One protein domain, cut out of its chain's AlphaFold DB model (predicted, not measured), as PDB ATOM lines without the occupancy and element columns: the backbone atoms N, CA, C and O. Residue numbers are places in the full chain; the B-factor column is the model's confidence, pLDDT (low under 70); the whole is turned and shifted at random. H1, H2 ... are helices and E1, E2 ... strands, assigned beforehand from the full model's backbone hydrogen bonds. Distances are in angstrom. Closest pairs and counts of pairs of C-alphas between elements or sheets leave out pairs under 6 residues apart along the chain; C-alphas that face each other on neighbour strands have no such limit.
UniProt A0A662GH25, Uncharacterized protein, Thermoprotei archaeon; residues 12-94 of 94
ATOM      1  N   GLY A  12      -3.198  -2.162  50.064       73.06
ATOM      2  CA  GLY A  12      -2.257  -2.987  49.323       73.06
ATOM      3  C   GLY A  12      -3.015  -3.846  48.320       73.06
ATOM      4  O   GLY A  12      -4.080  -4.380  48.640       73.06
ATOM      5  N   TYR A  13      -2.465  -3.988  47.117       72.00
ATOM      6  CA  TYR A  13      -2.914  -5.018  46.189       72.00
ATOM      7  C   TYR A  13      -2.602  -6.393  46.784       72.00
ATOM      8  O   TYR A  13      -1.481  -6.619  47.243       72.00
ATOM      9  N   TYR A  14      -3.597  -7.281  46.810       76.81
ATOM     10  CA  TYR A  14      -3.427  -8.642  47.312       76.81
ATOM     11  C   TYR A  14      -3.456  -9.652  46.165       76.81
ATOM     12  O   TYR A  14      -2.478 -10.367  45.961       76.81
ATOM     13  N   LYS A  15      -4.554  -9.692  45.398       83.38
ATOM     14  CA  LYS A  15      -4.779 -10.679  44.330       83.38
ATOM     15  C   LYS A  15      -5.857 -10.189  43.365       83.38
ATOM     16  O   LYS A  15      -6.674  -9.360  43.739       83.38
ATOM     17  N   GLY A  16      -5.903 -10.692  42.140       85.25
ATOM     18  CA  GLY A  16      -6.973 -10.376  41.195       85.25
ATOM     19  C   GLY A  16      -6.786 -11.097  39.869       85.25
ATOM     20  O   GLY A  16      -5.664 -11.450  39.508       85.25
ATOM     21  N   LYS A  17      -7.889 -11.319  39.153       86.44
ATOM     22  CA  LYS A  17      -7.896 -11.881  37.798       86.44
ATOM     23  C   LYS A  17      -8.792 -11.018  36.920       86.44
ATOM     24  O   LYS A  17     -10.008 -10.991  37.100       86.44
ATOM     25  N   VAL A  18      -8.184 -10.337  35.951       80.75
ATOM     26  CA  VAL A  18      -8.905  -9.467  35.004       80.75
ATOM     27  C   VAL A  18      -9.868 -10.281  34.137       80.75
ATOM     28  O   VAL A  18     -10.989  -9.845  33.905       80.75
ATOM     29  N   GLU A  19      -9.476 -11.497  33.742       83.06
ATOM     30  CA  GLU A  19     -10.294 -12.420  32.935       83.06
ATOM     31  C   GLU A  19     -11.587 -12.856  33.634       83.06
ATOM     32  O   GLU A  19     -12.582 -13.153  32.982       83.06
ATOM     33  N   LYS A  20     -11.576 -12.871  34.970       83.19
ATOM     34  CA  LYS A  20     -12.729 -13.190  35.822       83.19
ATOM     35  C   LYS A  20     -13.365 -11.932  36.426       83.19
ATOM     36  O   LYS A  20     -14.219 -12.031  37.299       83.19
ATOM     37  N   GLY A  21     -12.922 -10.748  35.999       85.44
ATOM     38  CA  GLY A  21     -13.508  -9.470  36.383       85.44
ATOM     39  C   GLY A  21     -13.417  -9.128  37.868       85.44
ATOM     40  O   GLY A  21     -14.289  -8.412  38.352       85.44
ATOM     41  N   PHE A  22     -12.408  -9.600  38.606       90.25
ATOM     42  CA  PHE A  22     -12.333  -9.348  40.048       90.25
ATOM     43  C   PHE A  22     -10.947  -8.962  40.569       90.25
ATOM     44  O   PHE A  22      -9.909  -9.269  39.977       90.25
ATOM     45  N   MET A  23     -10.939  -8.313  41.734       90.69
ATOM     46  CA  MET A  23      -9.741  -7.938  42.479       90.69
ATOM     47  C   MET A  23      -9.999  -7.984  43.989       90.69
ATOM     48  O   MET A  23     -11.048  -7.573  44.466       90.69
ATOM     49  N   ILE A  24      -9.007  -8.437  44.744       89.75
ATOM     50  CA  ILE A  24      -8.941  -8.402  46.200       89.75
ATOM     51  C   ILE A  24      -7.871  -7.387  46.598       89.75
ATOM     52  O   ILE A  24      -6.695  -7.481  46.225       89.75
ATOM     53  N   LEU A  25      -8.283  -6.417  47.399       88.25
ATOM     54  CA  LEU A  25      -7.414  -5.447  48.044       88.25
ATOM     55  C   LEU A  25      -7.380  -5.740  49.538       88.25
ATOM     56  O   LEU A  25      -8.368  -6.169  50.124       88.25
ATOM     57  N   ARG A  26      -6.254  -5.470  50.187       87.06
ATOM     58  CA  ARG A  26      -6.130  -5.615  51.637       87.06
ATOM     59  C   ARG A  26      -5.704  -4.296  52.242       87.06
ATOM     60  O   ARG A  26      -4.679  -3.734  51.857       87.06
ATOM     61  N   ASN A  27      -6.450  -3.798  53.219       82.62
ATOM     62  CA  ASN A  27      -5.982  -2.666  54.003       82.62
ATOM     63  C   ASN A  27      -4.766  -3.103  54.829       82.62
ATOM     64  O   ASN A  27      -4.850  -4.002  55.663       82.62
ATOM     65  N   ARG A  28      -3.621  -2.452  54.623       78.19
ATOM     66  CA  ARG A  28      -2.372  -2.796  55.310       78.19
ATOM     67  C   ARG A  28      -2.426  -2.525  56.816       78.19
ATOM     68  O   ARG A  28      -1.720  -3.186  57.569       78.19
ATOM     69  N   GLN A  29      -3.237  -1.559  57.248       80.50
ATOM     70  CA  GLN A  29      -3.352  -1.164  58.655       80.50
ATOM     71  C   GLN A  29      -4.321  -2.068  59.416       80.50
ATOM     72  O   GLN A  29      -3.960  -2.616  60.451       80.50
ATOM     73  N   THR A  30      -5.539  -2.234  58.899       81.62
ATOM     74  CA  THR A  30      -6.599  -2.993  59.585       81.62
ATOM     75  C   THR A  30      -6.604  -4.473  59.222       81.62
ATOM     76  O   THR A  30      -7.330  -5.244  59.832       81.62
ATOM     77  N   ARG A  31      -5.810  -4.882  58.222       80.62
ATOM     78  CA  ARG A  31      -5.788  -6.226  57.618       80.62
ATOM     79  C   ARG A  31      -7.097  -6.678  56.964       80.62
ATOM     80  O   ARG A  31      -7.082  -7.767  56.393       80.62
ATOM     81  N   VAL A  32      -8.136  -5.841  56.974       84.94
ATOM     82  CA  VAL A  32      -9.442  -6.076  56.340       84.94
ATOM     83  C   VAL A  32      -9.284  -6.233  54.831       84.94
ATOM     84  O   VAL A  32      -8.549  -5.464  54.194       84.94
ATOM     85  N   LYS A  33      -9.981  -7.218  54.266       86.94
ATOM     86  CA  LYS A  33     -10.051  -7.459  52.825       86.94
ATOM     87  C   LYS A  33     -11.224  -6.698  52.208       86.94
ATOM     88  O   LYS A  33     -12.322  -6.648  52.759       86.94
ATOM     89  N   LEU A  34     -10.957  -6.098  51.056       88.00
ATOM     90  CA  LEU A  34     -11.944  -5.519  50.160       88.00
ATOM     91  C   LEU A  34     -11.979  -6.371  48.901       88.00
ATOM     92  O   LEU A  34     -10.969  -6.515  48.212       88.00
ATOM     93  N   TYR A  35     -13.157  -6.866  48.580       88.00
ATOM     94  CA  TYR A  35     -13.414  -7.606  47.363       88.00
ATOM     95  C   TYR A  35     -14.065  -6.659  46.359       88.00
ATOM     96  O   TYR A  35     -14.986  -5.904  46.678       88.00
ATOM     97  N   VAL A  36     -13.549  -6.665  45.140       88.44
ATOM     98  CA  VAL A  36     -14.003  -5.825  44.041       88.44
ATOM     99  C   VAL A  36     -14.390  -6.733  42.891       88.44
ATOM    100  O   VAL A  36     -13.571  -7.514  42.415       88.44
ATOM    101  N   ILE A  37     -15.625  -6.597  42.424       88.62
ATOM    102  CA  ILE A  37     -16.126  -7.276  41.233       88.62
ATOM    103  C   ILE A  37     -16.503  -6.199  40.221       88.62
ATOM    104  O   ILE A  37     -17.316  -5.304  40.479       88.62
ATOM    105  N   TYR A  38     -15.870  -6.260  39.059       86.44
ATOM    106  CA  TYR A  38     -16.264  -5.486  37.899       86.44
ATOM    107  C   TYR A  38     -17.534  -6.094  37.312       86.44
ATOM    108  O   TYR A  38     -17.762  -7.291  37.382       86.44
ATOM    109  N   THR A  39     -18.414  -5.287  36.739       80.81
ATOM    110  CA  THR A  39     -19.593  -5.797  36.036       80.81
ATOM    111  C   THR A  39     -19.711  -5.011  34.737       80.81
ATOM    112  O   THR A  39     -19.904  -3.797  34.813       80.81
ATOM    113  N   PRO A  40     -19.583  -5.642  33.554       73.19
ATOM    114  CA  PRO A  40     -19.619  -4.928  32.281       73.19
ATOM    115  C   PRO A  40     -20.896  -4.093  32.143       73.19
ATOM    116  O   PRO A  40     -21.994  -4.567  32.438       73.19
ATOM    117  N   GLY A  41     -20.752  -2.827  31.738       75.19
ATOM    118  CA  GLY A  41     -21.874  -1.888  31.603       75.19
ATOM    119  C   GLY A  41     -22.474  -1.393  32.928       75.19
ATOM    120  O   GLY A  41     -23.430  -0.621  32.917       75.19
ATOM    121  N   LYS A  42     -21.922  -1.801  34.076       77.19
ATOM    122  CA  LYS A  42     -22.298  -1.315  35.410       77.19
ATOM    123  C   LYS A  42     -21.057  -0.780  36.139       77.19
ATOM    124  O   LYS A  42     -19.926  -0.878  35.669       77.19
ATOM    125  N   ARG A  43     -21.272  -0.157  37.301       77.81
ATOM    126  CA  ARG A  43     -20.181   0.324  38.164       77.81
ATOM    127  C   ARG A  43     -19.473  -0.841  38.858       77.81
ATOM    128  O   ARG A  43     -20.075  -1.892  39.068       77.81
ATOM    129  N   LEU A  44     -18.222  -0.603  39.258       81.00
ATOM    130  CA  LEU A  44     -17.485  -1.478  40.170       81.00
ATOM    131  C   LEU A  44     -18.307  -1.702  41.439       81.00
ATOM    132  O   LEU A  44     -18.800  -0.744  42.041       81.00
ATOM    133  N   ARG A  45     -18.434  -2.963  41.840       85.38
ATOM    134  CA  ARG A  45     -19.034  -3.338  43.116       85.38
ATOM    135  C   ARG A  45     -17.923  -3.684  44.081       85.38
ATOM    136  O   ARG A  45     -17.052  -4.485  43.761       85.38
ATOM    137  N   ILE A  46     -17.949  -3.038  45.236       83.94
ATOM    138  CA  ILE A  46     -16.942  -3.192  46.280       83.94
ATOM    139  C   ILE A  46     -17.665  -3.679  47.525       83.94
ATOM    140  O   ILE A  46     -18.708  -3.130  47.884       83.94
ATOM    141  N   PHE A  47     -17.133  -4.699  48.175       85.44
ATOM    142  CA  PHE A  47     -17.646  -5.171  49.450       85.44
ATOM    143  C   PHE A  47     -16.506  -5.484  50.408       85.44
ATOM    144  O   PHE A  47     -15.387  -5.803  50.005       85.44
ATOM    145  N   PHE A  48     -16.804  -5.333  51.691       82.56
ATOM    146  CA  PHE A  48     -15.902  -5.701  52.767       82.56
ATOM    147  C   PHE A  48     -16.332  -7.056  53.309       82.56
ATOM    148  O   PHE A  48     -17.527  -7.338  53.362       82.56
ATOM    149  N   GLU A  49     -15.362  -7.844  53.753       77.25
ATOM    150  CA  GLU A  49     -15.603  -9.122  54.434       77.25
ATOM    151  C   GLU A  49     -16.562  -8.974  55.630       77.25
ATOM    152  O   GLU A  49     -17.426  -9.809  55.852       77.25
ATOM    153  N   GLU A  50     -16.482  -7.857  56.354       75.38
ATOM    154  CA  GLU A  50     -17.344  -7.562  57.509       75.38
ATOM    155  C   GLU A  50     -18.798  -7.204  57.153       75.38
ATOM    156  O   GLU A  50     -19.653  -7.196  58.031       75.38
ATOM    157  N   ASN A  51     -19.089  -6.899  55.883       72.44
ATOM    158  CA  ASN A  51     -20.418  -6.472  55.423       72.44
ATOM    159  C   ASN A  51     -21.147  -7.560  54.616       72.44
ATOM    160  O   ASN A  51     -22.134  -7.274  53.933       72.44
ATOM    161  N   LEU A  52     -20.653  -8.797  54.655       69.56
ATOM    162  CA  LEU A  52     -21.313  -9.937  54.024       69.56
ATOM    163  C   LEU A  52     -22.657 -10.190  54.712       69.56
ATOM    164  O   LEU A  52     -22.736 -10.211  55.936       69.56
ATOM    165  N   GLY A  53     -23.723 -10.292  53.919       67.06
ATOM    166  CA  GLY A  53     -25.089 -10.476  54.425       67.06
ATOM    167  C   GLY A  53     -25.802  -9.192  54.882       67.06
ATOM    168  O   GLY A  53     -26.992  -9.237  55.182       67.06
ATOM    169  N   ALA A  54     -25.139  -8.025  54.885       71.25
ATOM    170  CA  ALA A  54     -25.750  -6.777  55.366       71.25
ATOM    171  C   ALA A  54     -26.885  -6.252  54.462       71.25
ATOM    172  O   ALA A  54     -27.843  -5.653  54.948       71.25
ATOM    173  N   ASP A  55     -26.790  -6.472  53.145       81.00
ATOM    174  CA  ASP A  55     -27.832  -6.121  52.175       81.00
ATOM    175  C   ASP A  55     -28.036  -7.270  51.184       81.00
ATOM    176  O   ASP A  55     -27.223  -7.514  50.287       81.00
ATOM    177  N   ARG A  56     -29.180  -7.946  51.329       82.44
ATOM    178  CA  ARG A  56     -29.598  -9.069  50.487       82.44
ATOM    179  C   ARG A  56     -29.612  -8.709  48.998       82.44
ATOM    180  O   ARG A  56     -29.053  -9.433  48.179       82.44
ATOM    181  N   SER A  57     -30.191  -7.561  48.638       84.31
ATOM    182  CA  SER A  57     -30.279  -7.129  47.236       84.31
ATOM    183  C   SER A  57     -28.902  -6.813  46.660       84.31
ATOM    184  O   SER A  57     -28.666  -6.949  45.455       84.31
ATOM    185  N   TYR A  58     -27.983  -6.342  47.501       83.19
ATOM    186  CA  TYR A  58     -26.614  -6.091  47.085       83.19
ATOM    187  C   TYR A  58     -25.840  -7.391  46.838       83.19
ATOM    188  O   TYR A  58     -25.215  -7.510  45.781       83.19
ATOM    189  N   CYS A  59     -25.942  -8.364  47.747       84.31
ATOM    190  CA  CYS A  59     -25.338  -9.692  47.611       84.31
ATOM    191  C   CYS A  59     -25.860 -10.442  46.372       84.31
ATOM    192  O   CYS A  59     -25.064 -10.939  45.581       84.31
ATOM    193  N   GLU A  60     -27.170 -10.416  46.107       86.00
ATOM    194  CA  GLU A  60     -27.755 -11.019  44.894       86.00
ATOM    195  C   GLU A  60     -27.138 -10.444  43.608       86.00
ATOM    196  O   GLU A  60     -26.814 -11.169  42.667       86.00
ATOM    197  N   LYS A  61     -26.905  -9.127  43.569       86.31
ATOM    198  CA  LYS A  61     -26.277  -8.475  42.412       86.31
ATOM    199  C   LYS A  61     -24.780  -8.779  42.290       86.31
ATOM    200  O   LYS A  61     -24.248  -8.674  41.184       86.31
ATOM    201  N   LEU A  62     -24.089  -9.065  43.396       86.50
ATOM    202  CA  LEU A  62     -22.693  -9.515  43.380       86.50
ATOM    203  C   LEU A  62     -22.596 -10.923  42.803       86.50
ATOM    204  O   LEU A  62     -21.763 -11.161  41.934       86.50
ATOM    205  N   ILE A  63     -23.494 -11.807  43.228       87.50
ATOM    206  CA  ILE A  63     -23.590 -13.172  42.723       87.50
ATOM    207  C   ILE A  63     -23.933 -13.175  41.228       87.50
ATOM    208  O   ILE A  63     -23.216 -13.802  40.456       87.50
ATOM    209  N   ASP A  64     -24.925 -12.396  40.778       87.62
ATOM    210  CA  ASP A  64     -25.232 -12.241  39.341       87.62
ATOM    211  C   ASP A  64     -24.004 -11.770  38.543       87.62
ATOM    212  O   ASP A  64     -23.723 -12.272  37.456       87.62
ATOM    213  N   ALA A  65     -23.224 -10.828  39.085       87.81
ATOM    214  CA  ALA A  65     -21.986 -10.401  38.444       87.81
ATOM    215  C   ALA A  65     -20.943 -11.529  38.391       87.81
ATOM    216  O   ALA A  65     -20.311 -11.714  37.355       87.81
ATOM    217  N   ALA A  66     -20.780 -12.286  39.474       88.06
ATOM    218  CA  ALA A  66     -19.836 -13.392  39.548       88.06
ATOM    219  C   ALA A  66     -20.188 -14.534  38.580       88.06
ATOM    220  O   ALA A  66     -19.299 -15.033  37.889       88.06
ATOM    221  N   VAL A  67     -21.475 -14.877  38.452       88.56
ATOM    222  CA  VAL A  67     -21.976 -15.851  37.466       88.56
ATOM    223  C   VAL A  67     -21.685 -15.374  36.043       88.56
ATOM    224  O   VAL A  67     -21.165 -16.128  35.227       88.56
ATOM    225  N   ARG A  68     -21.922 -14.091  35.735       87.69
ATOM    226  CA  ARG A  68     -21.620 -13.524  34.403       87.69
ATOM    227  C   ARG A  68     -20.139 -13.570  34.037       87.69
ATOM    228  O   ARG A  68     -19.814 -13.623  32.856       87.69
ATOM    229  N   TRP A  69     -19.252 -13.525  35.028       87.44
ATOM    230  CA  TRP A  69     -17.811 -13.698  34.830       87.44
ATOM    231  C   TRP A  69     -17.359 -15.164  34.839       87.44
ATOM    232  O   TRP A  69     -16.170 -15.435  34.651       87.44
ATOM    233  N   GLY A  70     -18.275 -16.110  35.070       86.69
ATOM    234  CA  GLY A  70     -17.963 -17.528  35.240       86.69
ATOM    235  C   GLY A  70     -17.023 -17.772  36.420       86.69
ATOM    236  O   GLY A  70     -16.099 -18.582  36.323       86.69
ATOM    237  N   LEU A  71     -17.145 -16.972  37.482       86.62
ATOM    238  CA  LEU A  71     -16.388 -17.149  38.724       86.62
ATOM    239  C   LEU A  71     -17.028 -18.225  39.614       86.62
ATOM    240  O   LEU A  71     -16.315 -18.952  40.298       86.62
ATOM    241  N   VAL A  72     -18.355 -18.309  39.565       86.88
ATOM    242  CA  VAL A  72     -19.197 -19.324  40.204       86.88
ATOM    243  C   VAL A  72     -20.203 -19.821  39.171       86.88
ATOM    244  O   VAL A  72     -20.672 -19.026  38.349       86.88
ATOM    245  N   GLU A  73     -20.529 -21.108  39.200       84.56
ATOM    246  CA  GLU A  73     -21.587 -21.654  38.354       84.56
ATOM    247  C   GLU A  73     -22.951 -21.406  39.004       84.56
ATOM    248  O   GLU A  73     -23.078 -21.326  40.227       84.56
ATOM    249  N   GLN A  74     -24.004 -21.293  38.194       80.56
ATOM    250  CA  GLN A  74     -25.357 -21.108  38.729       80.56
ATOM    251  C   GLN A  74     -25.798 -22.307  39.588       80.56
ATOM    252  O   GLN A  74     -26.533 -22.136  40.557       80.56
ATOM    253  N   ASP A  75     -25.297 -23.503  39.268       79.06
ATOM    254  CA  ASP A  75     -25.510 -24.732  40.033       79.06
ATOM    255  C   ASP A  75     -24.800 -24.756  41.394       79.06
ATOM    256  O   ASP A  75     -25.234 -25.502  42.271       79.06
ATOM    257  N   ASP A  76     -23.755 -23.947  41.599       73.50
ATOM    258  CA  ASP A  76     -23.068 -23.836  42.895       73.50
ATOM    259  C   ASP A  76     -23.898 -23.015  43.902       73.50
ATOM    260  O   ASP A  76     -23.657 -23.046  45.106       73.50
ATOM    261  N   ILE A  77     -24.908 -22.286  43.418       77.12
ATOM    262  CA  ILE A  77     -25.762 -21.382  44.193       77.12
ATOM    263  C   ILE A  77     -27.104 -22.090  44.440       77.12
ATOM    264  O   ILE A  77     -28.142 -21.731  43.888       77.12
ATOM    265  N   ARG A  78     -27.086 -23.178  45.222       64.75
ATOM    266  CA  ARG A  78     -28.246 -24.078  45.409       64.75
ATOM    267  C   ARG A  78     -29.108 -23.820  46.645       64.75
ATOM    268  O   ARG A  78     -30.059 -24.566  46.872       64.75
ATOM    269  N   GLY A  79     -28.828 -22.779  47.418       70.56
ATOM    270  CA  GLY A  79     -29.490 -22.591  48.707       70.56
ATOM    271  C   GLY A  79     -29.552 -21.145  49.163       70.56
ATOM    272  O   GLY A  79     -30.293 -20.329  48.605       70.56
ATOM    273  N   GLU A  80     -28.813 -20.856  50.229       80.62
ATOM    274  CA  GLU A  80     -28.862 -19.585  50.941       80.62
ATOM    275  C   GLU A  80     -27.847 -18.581  50.393       80.62
ATOM    276  O   GLU A  80     -26.767 -18.920  49.912       80.62
ATOM    277  N   LEU A  81     -28.214 -17.301  50.458       82.12
ATOM    278  CA  LEU A  81     -27.399 -16.217  49.919       82.12
ATOM    279  C   LEU A  81     -26.038 -16.112  50.614       82.12
ATOM    280  O   LEU A  81     -25.053 -15.752  49.974       82.12
ATOM    281  N   ASP A  82     -25.992 -16.433  51.904       81.75
ATOM    282  CA  ASP A  82     -24.770 -16.381  52.700       81.75
ATOM    283  C   ASP A  82     -23.789 -17.476  52.260       81.75
ATOM    284  O   ASP A  82     -22.628 -17.178  51.995       81.75
ATOM    285  N   GLU A  83     -24.276 -18.698  52.031       84.75
ATOM    286  CA  GLU A  83     -23.480 -19.805  51.479       84.75
ATOM    287  C   GLU A  83     -22.924 -19.452  50.089       84.75
ATOM    288  O   GLU A  83     -21.738 -19.627  49.809       84.75
ATOM    289  N   ALA A  84     -23.752 -18.855  49.230       86.31
ATOM    290  CA  ALA A  84     -23.323 -18.402  47.909       86.31
ATOM    291  C   ALA A  84     -22.231 -17.317  47.973       86.31
ATOM    292  O   ALA A  84     -21.316 -17.293  47.145       86.31
ATOM    293  N   MET A  85     -22.304 -16.421  48.961       86.69
ATOM    294  CA  MET A  85     -21.283 -15.400  49.195       86.69
ATOM    295  C   MET A  85     -19.982 -15.998  49.748       86.69
ATOM    296  O   MET A  85     -18.902 -15.561  49.344       86.69
ATOM    297  N   GLU A  86     -20.060 -17.006  50.618       87.50
ATOM    298  CA  GLU A  86     -18.884 -17.739  51.099       87.50
ATOM    299  C   GLU A  86     -18.177 -18.484  49.958       87.50
ATOM    300  O   GLU A  86     -16.957 -18.370  49.807       87.50
ATOM    301  N   ILE A  87     -18.938 -19.168  49.095       88.69
ATOM    302  CA  ILE A  87     -18.411 -19.838  47.896       88.69
ATOM    303  C   ILE A  87     -17.721 -18.825  46.979       88.69
ATOM    304  O   ILE A  87     -16.591 -19.053  46.538       88.69
ATOM    305  N   LEU A  88     -18.370 -17.686  46.719       88.62
ATOM    306  CA  LEU A  88     -17.813 -16.611  45.903       88.62
ATOM    307  C   LEU A  88     -16.460 -16.136  46.439       88.62
ATOM    308  O   LEU A  88     -15.498 -16.023  45.680       88.62
ATOM    309  N   ILE A  89     -16.370 -15.866  47.741       88.56
ATOM    310  CA  ILE A  89     -15.121 -15.422  48.366       88.56
ATOM    311  C   ILE A  89     -14.051 -16.492  48.238       88.56
ATOM    312  O   ILE A  89     -12.952 -16.181  47.783       88.56
ATOM    313  N   SER A  90     -14.386 -17.741  48.565       89.12
ATOM    314  CA  SER A  90     -13.471 -18.874  48.442       89.12
ATOM    315  C   SER A  90     -12.863 -18.936  47.033       89.12
ATOM    316  O   SER A  90     -11.642 -18.913  46.889       89.12
ATOM    317  N   LYS A  91     -13.694 -18.828  45.985       88.38
ATOM    318  CA  LYS A  91     -13.258 -18.797  44.573       88.38
ATOM    319  C   LYS A  91     -12.354 -17.615  44.222       88.38
ATOM    320  O   LYS A  91     -11.502 -17.727  43.341       88.38
ATOM    321  N   MET A  92     -12.553 -16.460  44.856       88.25
ATOM    322  CA  MET A  92     -11.691 -15.289  44.654       88.25
ATOM    323  C   MET A  92     -10.334 -15.453  45.356       88.25
ATOM    324  O   MET A  92      -9.328 -14.911  44.883       88.25
ATOM    325  N   GLU A  93     -10.304 -16.161  46.488       86.19
ATOM    326  CA  GLU A  93      -9.103 -16.381  47.297       86.19
ATOM    327  C   GLU A  93      -8.231 -17.546  46.795       86.19
ATOM    328  O   GLU A  93      -7.009 -17.465  46.970       86.19
ATOM    329  N   GLU A  94      -8.816 -18.549  46.122       82.44
ATOM    330  CA  GLU A  94      -8.134 -19.662  45.412       82.44
ATOM    331  C   GLU A  94      -7.071 -19.192  44.411       82.44
ATOM    332  O   GLU A  94      -5.885 -19.568  44.559       82.44
TER     333      GLU A  94
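AT A GLANCE: This is residues 12 to 94 of the 94 residues of an uncharacterized protein of Thermoprotei archaeon (UniProt A0A662GH25). A twisted four-stranded sheet forms one part of this domain, and two helices packed on each other form the other; H1 covers the E4 side of one sheet face, while H2 reaches the sheet with its residues 89 to 93, near E1, E2 and E3. The long link between the helices, residues 69 to 80, has no named element. The printed part has 83 residues, with four named strands and then two named helices, E1 E2 E3 E4 H1 H2; the sheet's order is E1 - E2 - E3 - E4, all antiparallel, and the class is mixed, helices and strands. The whole is compact, with a radius of gyration of the C-alphas of 12.1 A and spans of 36 by 26 by 24 A.

HOW THE PARTS SIT: Start with E1, residues 12 to 17, and E2, residues 22 to 27, an antiparallel hairpin where N 24 and O 15 are 2.7 A apart, within hydrogen-bond range. E3, residues 33 to 37, forms the next hairpin with E2; look at N 36 and O 23, 2.7 A. E4, residues 45 to 48, forms a third with E3, with N 47 and O 35 at 2.9 A. These four strands are a meander, each the antiparallel neighbour of the one before; the edge strands E1 and E4 are apart. H1, residues 56 to 68, is on the sheet at a height over the sheet of 9.4 A, giving two layers, a helix on one face of a sheet. It lies over E4 and only just not over E3, with 4 of its C-alphas falling on E4 and 2 on E3; on the local plane it runs only just across the strands, at 60.5 degrees to E4. Its closest C-alphas to E3 are those of Ala 65 and Ile 37, 7.2 A. H2, residues 81 to 93, touches H1 at a steep tilt of 46 degrees, the same way, closest at the C-alphas of Cys 59 and Met 85, 7.2 A. H2 only grazes the sheet; its closest C-alphas to E2 are those of Met 92 and Phe 22, 7.5 A. In H1 and H2 every O i to N i+4 pair is within hydrogen-bond range.

IN THESE COORDINATES: Find C-alpha 12 at (-2.257, -2.987, 49.323), where E1 begins; it runs 15.6 A to Lys 17. E2 spans 16.7 A, E3 13.1 A and E4 10.4 A. H1 starts at C-alpha 56, (-29.598, -9.069, 50.487), and H2 ends at C-alpha 93, (-9.103, -16.381, 47.297); each measures 18.5 A.

THE WHOLE: The C-alphas farthest apart, those of Gln 29 and Asp 75, are 37.3 A apart. The printed part has no cut, and the link from H1 to H2 is long. Mean pLDDT of the printed part is 82.8; residues 52 to 53 and 78 are under 70.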